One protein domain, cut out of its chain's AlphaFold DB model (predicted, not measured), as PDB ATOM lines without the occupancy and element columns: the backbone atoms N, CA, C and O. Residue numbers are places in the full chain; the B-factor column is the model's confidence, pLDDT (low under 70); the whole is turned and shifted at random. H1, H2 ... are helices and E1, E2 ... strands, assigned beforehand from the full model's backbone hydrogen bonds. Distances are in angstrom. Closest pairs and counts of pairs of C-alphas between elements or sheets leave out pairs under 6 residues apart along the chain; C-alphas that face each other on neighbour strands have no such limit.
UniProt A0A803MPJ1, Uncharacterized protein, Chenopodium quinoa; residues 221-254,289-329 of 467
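Overview. This is residues 221 to 254 and 289 to 329 of the 467 residues of an uncharacterized protein of Chenopodium quinoa (UniProt A0A803MPJ1). Look first for a narrow, twisted ribbon of three antiparallel strands, in the order E1, E2, E3, with helix H2 at one end of it and the small helix H3 beyond the other. Short H1 only grazes the ribbon, and residues 242 to 254 run on past the end where H2 lies. The printed part has 75 residues, with three named helices and three named strands in the order H1 E1 H2 E2 H3 E3, a mixed class. It is loose, with a radius of gyration of the C-alphas of 14.6 A, and spans 39 by 25 by 17 A.

Arrangement. Start at H1, residues 221 to 225, which is only just on the sheet, with 5 pairs of C-alphas within 10 A, and only grazes it with residues 223 to 224. Next find edge strand E1, residues 237 to 241, antiparallel to inner strand E2, residues 303 to 309, at 144 degrees; N 239 and O 305 are 2.8 A apart, within hydrogen-bond range. H2, residues 291 to 300, only grazes the sheet with residues 294 to 298. H3, residues 312 to 316, is not on the sheet. E3, residues 321 to 328, is antiparallel to E2 at 156 degrees, with N 304 and O 327 at 2.7 A. In H1 and H3 every O i to N i+4 pair is within hydrogen-bond range, in H2 5 of 6.

Along the chain. Find C-alpha 221 at (7.624, -8.152, -13.987), where H1 begins. E1 is 12.5 A long, H2 14.5 A and E2 19.9 A. E3 measures 20.1 A, bends by 59 degrees at residue 324 and ends at C-alpha 328, (-8.144, -21.360, -21.018).

Size, cuts and confidence. Residues 255 to 288 are not printed; C-alphas 254 and 289 are 11.1 A apart across this cut. The link H1 to E1 is long. Residues 250 to 252 and 289 to 300 have pLDDT under 70.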
ATOM      1  N   ALA A 221       6.590  -9.145 -14.265       87.56
ATOM      2  CA  ALA A 221       7.624  -8.152 -13.987       87.56
ATOM      3  C   ALA A 221       7.215  -6.768 -14.511       87.56
ATOM      4  O   ALA A 221       7.263  -5.794 -13.764       87.56
ATOM      5  N   ASP A 222       6.717  -6.698 -15.745       89.62
ATOM      6  CA  ASP A 222       6.275  -5.437 -16.350       89.62
ATOM      7  C   ASP A 222       5.045  -4.877 -15.635       89.62
ATOM      8  O   ASP A 222       4.979  -3.682 -15.345       89.62
ATOM      9  N   LEU A 223       4.112  -5.750 -15.243       88.12
ATOM     10  CA  LEU A 223       2.944  -5.358 -14.457       88.12
ATOM     11  C   LEU A 223       3.327  -4.775 -13.084       88.12
ATOM     12  O   LEU A 223       2.684  -3.843 -12.608       88.12
ATOM     13  N   ARG A 224       4.386  -5.294 -12.444       86.38
ATOM     14  CA  ARG A 224       4.927  -4.749 -11.181       86.38
ATOM     15  C   ARG A 224       5.652  -3.419 -11.371       86.38
ATOM     16  O   ARG A 224       5.684  -2.619 -10.442       86.38
ATOM     17  N   ASN A 225       6.230  -3.197 -12.548       88.81
ATOM     18  CA  ASN A 225       6.941  -1.964 -12.880       88.81
ATOM     19  C   ASN A 225       5.996  -0.828 -13.300       88.81
ATOM     20  O   ASN A 225       6.410   0.336 -13.317       88.81
ATOM     21  N   LYS A 226       4.731  -1.139 -13.614       88.12
ATOM     22  CA  LYS A 226       3.703  -0.130 -13.873       88.12
ATOM     23  C   LYS A 226       3.513   0.770 -12.650       88.12
ATOM     24  O   LYS A 226       3.379   0.317 -11.516       88.12
ATOM     25  N   LYS A 227       3.485   2.076 -12.907       85.69
ATOM     26  CA  LYS A 227       3.237   3.110 -11.900       85.69
ATOM     27  C   LYS A 227       1.788   3.579 -11.999       85.69
ATOM     28  O   LYS A 227       1.281   3.626 -13.117       85.69
ATOM     29  N   PRO A 228       1.166   4.013 -10.885       80.12
ATOM     30  CA  PRO A 228      -0.195   4.541 -10.895       80.12
ATOM     31  C   PRO A 228      -0.422   5.571 -12.003       80.12
ATOM     32  O   PRO A 228      -1.364   5.424 -12.761       80.12
ATOM     33  N   ARG A 229       0.515   6.515 -12.184       74.62
ATOM     34  CA  ARG A 229       0.504   7.588 -13.204       74.62
ATOM     35  C   ARG A 229       0.374   7.132 -14.664       74.62
ATOM     36  O   ARG A 229       0.000   7.938 -15.499       74.62
ATOM     37  N   ASN A 230       0.688   5.872 -14.960       77.69
ATOM     38  CA  ASN A 230       0.741   5.334 -16.325       77.69
ATOM     39  C   ASN A 230      -0.304   4.224 -16.540       77.69
ATOM     40  O   ASN A 230      -0.135   3.368 -17.415       77.69
ATOM     41  N   VAL A 231      -1.304   4.161 -15.660       77.75
ATOM     42  CA  VAL A 231      -2.393   3.185 -15.692       77.75
ATOM     43  C   VAL A 231      -3.704   3.940 -15.621       77.75
ATOM     44  O   VAL A 231      -3.900   4.764 -14.731       77.75
ATOM     45  N   GLU A 232      -4.597   3.631 -16.549       81.12
ATOM     46  CA  GLU A 232      -5.962   4.149 -16.580       81.12
ATOM     47  C   GLU A 232      -6.914   3.170 -15.876       81.12
ATOM     48  O   GLU A 232      -6.674   1.962 -15.843       81.12
ATOM     49  N   GLN A 233      -8.014   3.676 -15.313       80.94
ATOM     50  CA  GLN A 233      -8.940   2.892 -14.478       80.94
ATOM     51  C   GLN A 233      -9.575   1.694 -15.210       80.94
ATOM     52  O   GLN A 233      -9.859   0.665 -14.590       80.94
ATOM     53  N   ASP A 234      -9.766   1.818 -16.521       80.88
ATOM     54  CA  ASP A 234     -10.365   0.788 -17.374       80.88
ATOM     55  C   ASP A 234      -9.313  -0.094 -18.076       80.88
ATOM     56  O   ASP A 234      -9.660  -1.001 -18.835       80.88
ATOM     57  N   GLU A 235      -8.017   0.132 -17.825       85.06
ATOM     58  CA  GLU A 235      -6.946  -0.627 -18.467       85.06
ATOM     59  C   GLU A 235      -6.971  -2.097 -18.020       85.06
ATOM     60  O   GLU A 235      -7.026  -2.420 -16.831       85.06
ATOM     61  N   THR A 236      -6.912  -3.024 -18.980       87.62
ATOM     62  CA  THR A 236      -6.871  -4.457 -18.675       87.62
ATOM     63  C   THR A 236      -5.768  -5.162 -19.438       87.62
ATOM     64  O   THR A 236      -5.501  -4.870 -20.600       87.62
ATOM     65  N   PHE A 237      -5.143  -6.128 -18.772       89.50
ATOM     66  CA  PHE A 237      -4.053  -6.921 -19.320       89.50
ATOM     67  C   PHE A 237      -4.320  -8.404 -19.182       89.50
ATOM     68  O   PHE A 237      -5.013  -8.843 -18.263       89.50
ATOM     69  N   TRP A 238      -3.697  -9.181 -20.059       90.44
ATOM     70  CA  TRP A 238      -3.673 -10.628 -19.966       90.44
ATOM     71  C   TRP A 238      -2.312 -11.102 -19.481       90.44
ATOM     72  O   TRP A 238      -1.280 -10.700 -20.002       90.44
ATOM     73  N   ILE A 239      -2.294 -11.994 -18.502       90.12
ATOM     74  CA  ILE A 239      -1.080 -12.679 -18.067       90.12
ATOM     75  C   ILE A 239      -1.202 -14.126 -18.520       90.12
ATOM     76  O   ILE A 239      -2.175 -14.795 -18.169       90.12
ATOM     77  N   LYS A 240      -0.226 -14.619 -19.286       89.69
ATOM     78  CA  LYS A 240      -0.118 -16.052 -19.574       89.69
ATOM     79  C   LYS A 240       0.507 -16.736 -18.363       89.69
ATOM     80  O   LYS A 240       1.626 -16.408 -17.975       89.69
ATOM     81  N   VAL A 241      -0.230 -17.649 -17.744       85.94
ATOM     82  CA  VAL A 241       0.151 -18.316 -16.498       85.94
ATOM     83  C   VAL A 241       0.297 -19.812 -16.737       85.94
ATOM     84  O   VAL A 241      -0.487 -20.440 -17.446       85.94
ATOM     85  N   THR A 242       1.313 -20.393 -16.111       83.44
ATOM     86  CA  THR A 242       1.478 -21.839 -15.973       83.44
ATOM     87  C   THR A 242       1.835 -22.104 -14.522       83.44
ATOM     88  O   THR A 242       2.766 -21.494 -13.998       83.44
ATOM     89  N   ILE A 243       1.067 -22.963 -13.854       79.50
ATOM     90  CA  ILE A 243       1.336 -23.348 -12.469       79.50
ATOM     91  C   ILE A 243       1.931 -24.754 -12.508       79.50
ATOM     92  O   ILE A 243       1.178 -25.714 -12.669       79.50
ATOM     93  N   PRO A 244       3.265 -24.899 -12.407       71.50
ATOM     94  CA  PRO A 244       3.864 -26.217 -12.303       71.50
ATOM     95  C   PRO A 244       3.429 -26.839 -10.973       71.50
ATOM     96  O   PRO A 244       3.520 -26.192  -9.931       71.50
ATOM     97  N   GLU A 245       2.936 -28.076 -11.030       75.69
ATOM     98  CA  GLU A 245       2.599 -28.887  -9.850       75.69
ATOM     99  C   GLU A 245       1.673 -28.156  -8.850       75.69
ATOM    100  O   GLU A 245       2.065 -27.865  -7.712       75.69
ATOM    101  N   PRO A 246       0.428 -27.818  -9.243       72.06
ATOM    102  CA  PRO A 246      -0.457 -27.040  -8.389       72.06
ATOM    103  C   PRO A 246      -0.732 -27.778  -7.076       72.06
ATOM    104  O   PRO A 246      -1.326 -28.857  -7.044       72.06
ATOM    105  N   ASN A 247      -0.337 -27.166  -5.960       74.12
ATOM    106  CA  ASN A 247      -0.619 -27.712  -4.642       74.12
ATOM    107  C   ASN A 247      -2.084 -27.451  -4.259       74.12
ATOM    108  O   ASN A 247      -2.418 -26.456  -3.611       74.12
ATOM    109  N   LEU A 248      -2.949 -28.390  -4.637       71.12
ATOM    110  CA  LEU A 248      -4.392 -28.323  -4.409       71.12
ATOM    111  C   LEU A 248      -4.782 -28.262  -2.924       71.12
ATOM    112  O   LEU A 248      -5.849 -27.746  -2.606       71.12
ATOM    113  N   SER A 249      -3.913 -28.704  -2.007       70.25
ATOM    114  CA  SER A 249      -4.163 -28.596  -0.559       70.25
ATOM    115  C   SER A 249      -4.138 -27.153  -0.039       70.25
ATOM    116  O   SER A 249      -4.664 -26.881   1.037       70.25
ATOM    117  N   LYS A 250      -3.558 -26.216  -0.803       68.38
ATOM    118  CA  LYS A 250      -3.481 -24.787  -0.458       68.38
ATOM    119  C   LYS A 250      -4.576 -23.941  -1.108       68.38
ATOM    120  O   LYS A 250      -4.576 -22.722  -0.943       68.38
ATOM    121  N   VAL A 251      -5.487 -24.548  -1.867       66.25
ATOM    122  CA  VAL A 251      -6.588 -23.815  -2.495       66.25
ATOM    123  C   VAL A 251      -7.771 -23.766  -1.537       66.25
ATOM    124  O   VAL A 251      -8.357 -24.789  -1.191       66.25
ATOM    125  N   TYR A 252      -8.138 -22.558  -1.121       64.75
ATOM    126  CA  TYR A 252      -9.248 -22.334  -0.203       64.75
ATOM    127  C   TYR A 252     -10.490 -21.906  -0.984       64.75
ATOM    128  O   TYR A 252     -10.583 -20.771  -1.450       64.75
ATOM    129  N   ALA A 253     -11.468 -22.803  -1.109       72.12
ATOM    130  CA  ALA A 253     -12.801 -22.407  -1.543       72.12
ATOM    131  C   ALA A 253     -13.488 -21.642  -0.406       72.12
ATOM    132  O   ALA A 253     -13.501 -22.097   0.740       72.12
ATOM    133  N   TYR A 254     -14.074 -20.487  -0.714       82.88
ATOM    134  CA  TYR A 254     -14.944 -19.793   0.226       82.88
ATOM    135  C   TYR A 254     -16.407 -20.077  -0.113       82.88
ATOM    136  O   TYR A 254     -16.758 -20.343  -1.265       82.88
ATOM    137  N   ILE A 289     -15.483 -21.794  -9.415       50.91
ATOM    138  CA  ILE A 289     -16.001 -22.715 -10.450       50.91
ATOM    139  C   ILE A 289     -15.531 -24.111 -10.029       50.91
ATOM    140  O   ILE A 289     -14.356 -24.231  -9.678       50.91
ATOM    141  N   SER A 290     -16.463 -25.066  -9.894       50.62
ATOM    142  CA  SER A 290     -16.224 -26.509  -9.682       50.62
ATOM    143  C   SER A 290     -14.736 -26.821  -9.499       50.62
ATOM    144  O   SER A 290     -14.008 -27.039 -10.459       50.62
ATOM    145  N   PHE A 291     -14.250 -26.756  -8.255       53.06
ATOM    146  CA  PHE A 291     -12.818 -26.763  -7.908       53.06
ATOM    147  C   PHE A 291     -11.989 -27.812  -8.670       53.06
ATOM    148  O   PHE A 291     -10.835 -27.585  -9.014       53.06
ATOM    149  N   ARG A 292     -12.611 -28.950  -8.978       54.84
ATOM    150  CA  ARG A 292     -12.040 -30.063  -9.730       54.84
ATOM    151  C   ARG A 292     -11.769 -29.746 -11.212       54.84
ATOM    152  O   ARG A 292     -10.773 -30.218 -11.746       54.84
ATOM    153  N   GLU A 293     -12.609 -28.940 -11.850       57.88
ATOM    154  CA  GLU A 293     -12.468 -28.502 -13.244       57.88
ATOM    155  C   GLU A 293     -11.409 -27.401 -13.361       57.88
ATOM    156  O   GLU A 293     -10.517 -27.520 -14.196       57.88
ATOM    157  N   ILE A 294     -11.404 -26.405 -12.460       60.97
ATOM    158  CA  ILE A 294     -10.316 -25.410 -12.404       60.97
ATOM    159  C   ILE A 294      -8.977 -26.093 -12.087       60.97
ATOM    160  O   ILE A 294      -7.973 -25.787 -12.716       60.97
ATOM    161  N   ALA A 295      -8.927 -27.011 -11.119       59.56
ATOM    162  CA  ALA A 295      -7.691 -27.705 -10.756       59.56
ATOM    163  C   ALA A 295      -7.111 -28.514 -11.927       59.56
ATOM    164  O   ALA A 295      -5.904 -28.469 -12.164       59.56
ATOM    165  N   ALA A 296      -7.965 -29.215 -12.682       60.38
ATOM    166  CA  ALA A 296      -7.561 -29.928 -13.892       60.38
ATOM    167  C   ALA A 296      -7.084 -28.965 -14.997       60.38
ATOM    168  O   ALA A 296      -6.072 -29.233 -15.647       60.38
ATOM    169  N   LEU A 297      -7.766 -27.824 -15.158       60.09
ATOM    170  CA  LEU A 297      -7.403 -26.755 -16.096       60.09
ATOM    171  C   LEU A 297      -6.053 -26.107 -15.762       60.09
ATOM    172  O   LEU A 297      -5.203 -25.972 -16.636       60.09
ATOM    173  N   ILE A 298      -5.825 -25.761 -14.493       65.88
ATOM    174  CA  ILE A 298      -4.597 -25.112 -14.008       65.88
ATOM    175  C   ILE A 298      -3.383 -26.050 -14.094       65.88
ATOM    176  O   ILE A 298      -2.258 -25.580 -14.256       65.88
ATOM    177  N   SER A 299      -3.593 -27.364 -13.965       62.00
ATOM    178  CA  SER A 299      -2.509 -28.349 -13.873       62.00
ATOM    179  C   SER A 299      -1.956 -28.829 -15.217       62.00
ATOM    180  O   SER A 299      -0.913 -29.482 -15.213       62.00
ATOM    181  N   THR A 300      -2.646 -28.602 -16.339       66.75
ATOM    182  CA  THR A 300      -2.332 -29.300 -17.603       66.75
ATOM    183  C   THR A 300      -2.067 -28.385 -18.791       66.75
ATOM    184  O   THR A 300      -1.357 -28.800 -19.707       66.75
ATOM    185  N   LYS A 301      -2.577 -27.146 -18.791       76.44
ATOM    186  CA  LYS A 301      -2.419 -26.204 -19.907       76.44
ATOM    187  C   LYS A 301      -2.106 -24.789 -19.411       76.44
ATOM    188  O   LYS A 301      -2.520 -24.420 -18.309       76.44
ATOM    189  N   PRO A 302      -1.388 -23.975 -20.206       82.12
ATOM    190  CA  PRO A 302      -1.319 -22.548 -19.951       82.12
ATOM    191  C   PRO A 302      -2.726 -21.949 -19.990       82.12
ATOM    192  O   PRO A 302      -3.570 -22.335 -20.799       82.12
ATOM    193  N   PHE A 303      -2.970 -20.979 -19.123       84.12
ATOM    194  CA  PHE A 303      -4.216 -20.225 -19.114       84.12
ATOM    195  C   PHE A 303      -3.914 -18.735 -19.022       84.12
ATOM    196  O   PHE A 303      -2.827 -18.310 -18.626       84.12
ATOM    197  N   PHE A 304      -4.885 -17.933 -19.422       87.06
ATOM    198  CA  PHE A 304      -4.806 -16.491 -19.423       87.06
ATOM    199  C   PHE A 304      -5.593 -15.925 -18.252       87.06
ATOM    200  O   PHE A 304      -6.745 -16.278 -18.008       87.06
ATOM    201  N   VAL A 305      -4.959 -15.011 -17.532       87.88
ATOM    202  CA  VAL A 305      -5.560 -14.292 -16.416       87.88
ATOM    203  C   VAL A 305      -5.741 -12.844 -16.835       87.88
ATOM    204  O   VAL A 305      -4.753 -12.150 -17.071       87.88
ATOM    205  N   LYS A 306      -6.991 -12.385 -16.929       88.56
ATOM    206  CA  LYS A 306      -7.294 -10.972 -17.156       88.56
ATOM    207  C   LYS A 306      -7.191 -10.232 -15.834       88.56
ATOM    208  O   LYS A 306      -7.917 -10.548 -14.889       88.56
ATOM    209  N   VAL A 307      -6.326  -9.233 -15.778       89.44
ATOM    210  CA  VAL A 307      -6.155  -8.346 -14.629       89.44
ATOM    211  C   VAL A 307      -6.500  -6.915 -15.012       89.44
ATOM    212  O   VAL A 307      -6.358  -6.521 -16.166       89.44
ATOM    213  N   GLY A 308      -6.959  -6.137 -14.040       88.44
ATOM    214  CA  GLY A 308      -7.170  -4.698 -14.183       88.44
ATOM    215  C   GLY A 308      -7.010  -4.007 -12.834       88.44
ATOM    216  O   GLY A 308      -7.009  -4.697 -11.805       88.44
ATOM    217  N   PRO A 309      -6.861  -2.678 -12.807       88.12
ATOM    218  CA  PRO A 309      -6.737  -1.953 -11.562       88.12
ATOM    219  C   PRO A 309      -8.042  -2.014 -10.758       88.12
ATOM    220  O   PRO A 309      -9.141  -2.296 -11.267       88.12
ATOM    221  N   THR A 310      -7.906  -1.789  -9.460       86.06
ATOM    222  CA  THR A 310      -9.026  -1.588  -8.547       86.06
ATOM    223  C   THR A 310      -9.495  -0.134  -8.550       86.06
ATOM    224  O   THR A 310      -8.863   0.733  -9.153       86.06
ATOM    225  N   ASN A 311     -10.607   0.161  -7.873       81.12
ATOM    226  CA  ASN A 311     -11.151   1.523  -7.798       81.12
ATOM    227  C   ASN A 311     -10.245   2.473  -6.986       81.12
ATOM    228  O   ASN A 311     -10.302   3.688  -7.171       81.12
ATOM    229  N   GLU A 312      -9.370   1.937  -6.130       81.44
ATOM    230  CA  GLU A 312      -8.382   2.682  -5.341       81.44
ATOM    231  C   GLU A 312      -7.385   3.459  -6.209       81.44
ATOM    232  O   GLU A 312      -6.841   4.463  -5.738       81.44
ATOM    233  N   LEU A 313      -7.179   3.046  -7.465       82.06
ATOM    234  CA  LEU A 313      -6.353   3.793  -8.409       82.06
ATOM    235  C   LEU A 313      -6.943   5.186  -8.627       82.06
ATOM    236  O   LEU A 313      -6.276   6.189  -8.394       82.06
ATOM    237  N   SER A 314      -8.218   5.255  -8.981       73.94
ATOM    238  CA  SER A 314      -8.891   6.531  -9.209       73.94
ATOM    239  C   SER A 314      -9.135   7.356  -7.935       73.94
ATOM    240  O   SER A 314      -9.088   8.587  -7.983       73.94
ATOM    241  N   SER A 315      -9.361   6.698  -6.792       73.69
ATOM    242  CA  SER A 315      -9.689   7.385  -5.536       73.69
ATOM    243  C   SER A 315      -8.459   7.916  -4.805       73.69
ATOM    244  O   SER A 315      -8.484   9.029  -4.289       73.69
ATOM    245  N   ASN A 316      -7.382   7.125  -4.753       78.25
ATOM    246  CA  ASN A 316      -6.221   7.383  -3.898       78.25
ATOM    247  C   ASN A 316      -4.891   7.364  -4.662       78.25
ATOM    248  O   ASN A 316      -3.834   7.463  -4.040       78.25
ATOM    249  N   ASN A 317      -4.917   7.207  -5.990       80.12
ATOM    250  CA  ASN A 317      -3.721   6.995  -6.808       80.12
ATOM    251  C   ASN A 317      -2.914   5.756  -6.364       80.12
ATOM    252  O   ASN A 317      -1.686   5.719  -6.464       80.12
ATOM    253  N   VAL A 318      -3.611   4.741  -5.835       83.38
ATOM    254  CA  VAL A 318      -3.021   3.487  -5.352       83.38
ATOM    255  C   VAL A 318      -3.302   2.388  -6.369       83.38
ATOM    256  O   VAL A 318      -4.439   1.961  -6.543       83.38
ATOM    257  N   LEU A 319      -2.252   1.910  -7.035       85.38
ATOM    258  CA  LEU A 319      -2.369   0.845  -8.026       85.38
ATOM    259  C   LEU A 319      -2.373  -0.527  -7.346       85.38
ATOM    260  O   LEU A 319      -1.335  -1.019  -6.904       85.38
ATOM    261  N   ILE A 320      -3.545  -1.155  -7.306       86.31
ATOM    262  CA  ILE A 320      -3.715  -2.560  -6.931       86.31
ATOM    263  C   ILE A 320      -4.314  -3.280  -8.134       86.31
ATOM    264  O   ILE A 320      -5.282  -2.812  -8.728       86.31
ATOM    265  N   TRP A 321      -3.738  -4.421  -8.499       86.06
ATOM    266  CA  TRP A 321      -4.248  -5.265  -9.575       86.06
ATOM    267  C   TRP A 321      -5.212  -6.305  -9.012       86.06
ATOM    268  O   TRP A 321      -4.888  -6.996  -8.046       86.06
ATOM    269  N   ILE A 322      -6.373  -6.456  -9.644       86.94
ATOM    270  CA  ILE A 322      -7.347  -7.502  -9.327       86.94
ATOM    271  C   ILE A 322      -7.644  -8.378 -10.531       86.94
ATOM    272  O   ILE A 322      -7.619  -7.945 -11.684       86.94
ATOM    273  N   LEU A 323      -7.977  -9.628 -10.224       84.50
ATOM    274  CA  LEU A 323      -8.488 -10.592 -11.178       84.50
ATOM    275  C   LEU A 323      -9.847 -10.132 -11.723       84.50
ATOM    276  O   LEU A 323     -10.768  -9.876 -10.949       84.50
ATOM    277  N   LYS A 324      -9.974 -10.062 -13.050       82.25
ATOM    278  CA  LYS A 324     -11.222  -9.737 -13.755       82.25
ATOM    279  C   LYS A 324     -11.831 -10.964 -14.438       82.25
ATOM    280  O   LYS A 324     -13.042 -11.136 -14.385       82.25
ATOM    281  N   ALA A 325     -11.008 -11.810 -15.063       82.62
ATOM    282  CA  ALA A 325     -11.451 -13.021 -15.760       82.62
ATOM    283  C   ALA A 325     -10.322 -14.063 -15.869       82.62
ATOM    284  O   ALA A 325      -9.145 -13.731 -15.716       82.62
ATOM    285  N   ILE A 326     -10.686 -15.316 -16.152       82.31
ATOM    286  CA  ILE A 326      -9.760 -16.410 -16.470       82.31
ATOM    287  C   ILE A 326     -10.248 -17.062 -17.763       82.31
ATOM    288  O   ILE A 326     -11.429 -17.377 -17.872       82.31
ATOM    289  N   GLU A 327      -9.343 -17.280 -18.712       84.25
ATOM    290  CA  GLU A 327      -9.614 -17.987 -19.965       84.25
ATOM    291  C   GLU A 327      -8.584 -19.091 -20.180       84.25
ATOM    292  O   GLU A 327      -7.401 -18.917 -19.898       84.25
ATOM    293  N   VAL A 328      -9.022 -20.231 -20.696       80.06
ATOM    294  CA  VAL A 328      -8.144 -21.360 -21.018       80.06
ATOM    295  C   VAL A 328      -7.606 -21.154 -22.432       80.06
ATOM    296  O   VAL A 328      -8.304 -20.614 -23.287       80.06
ATOM    297  N   GLU A 329      -6.349 -21.519 -22.683       79.56
ATOM    298  CA  GLU A 329      -5.817 -21.516 -24.046       79.56
ATOM    299  C   GLU A 329      -6.484 -22.648 -24.848       79.56
ATOM    300  O   GLU A 329      -6.221 -23.828 -24.606       79.56
TER     301      GLU A 329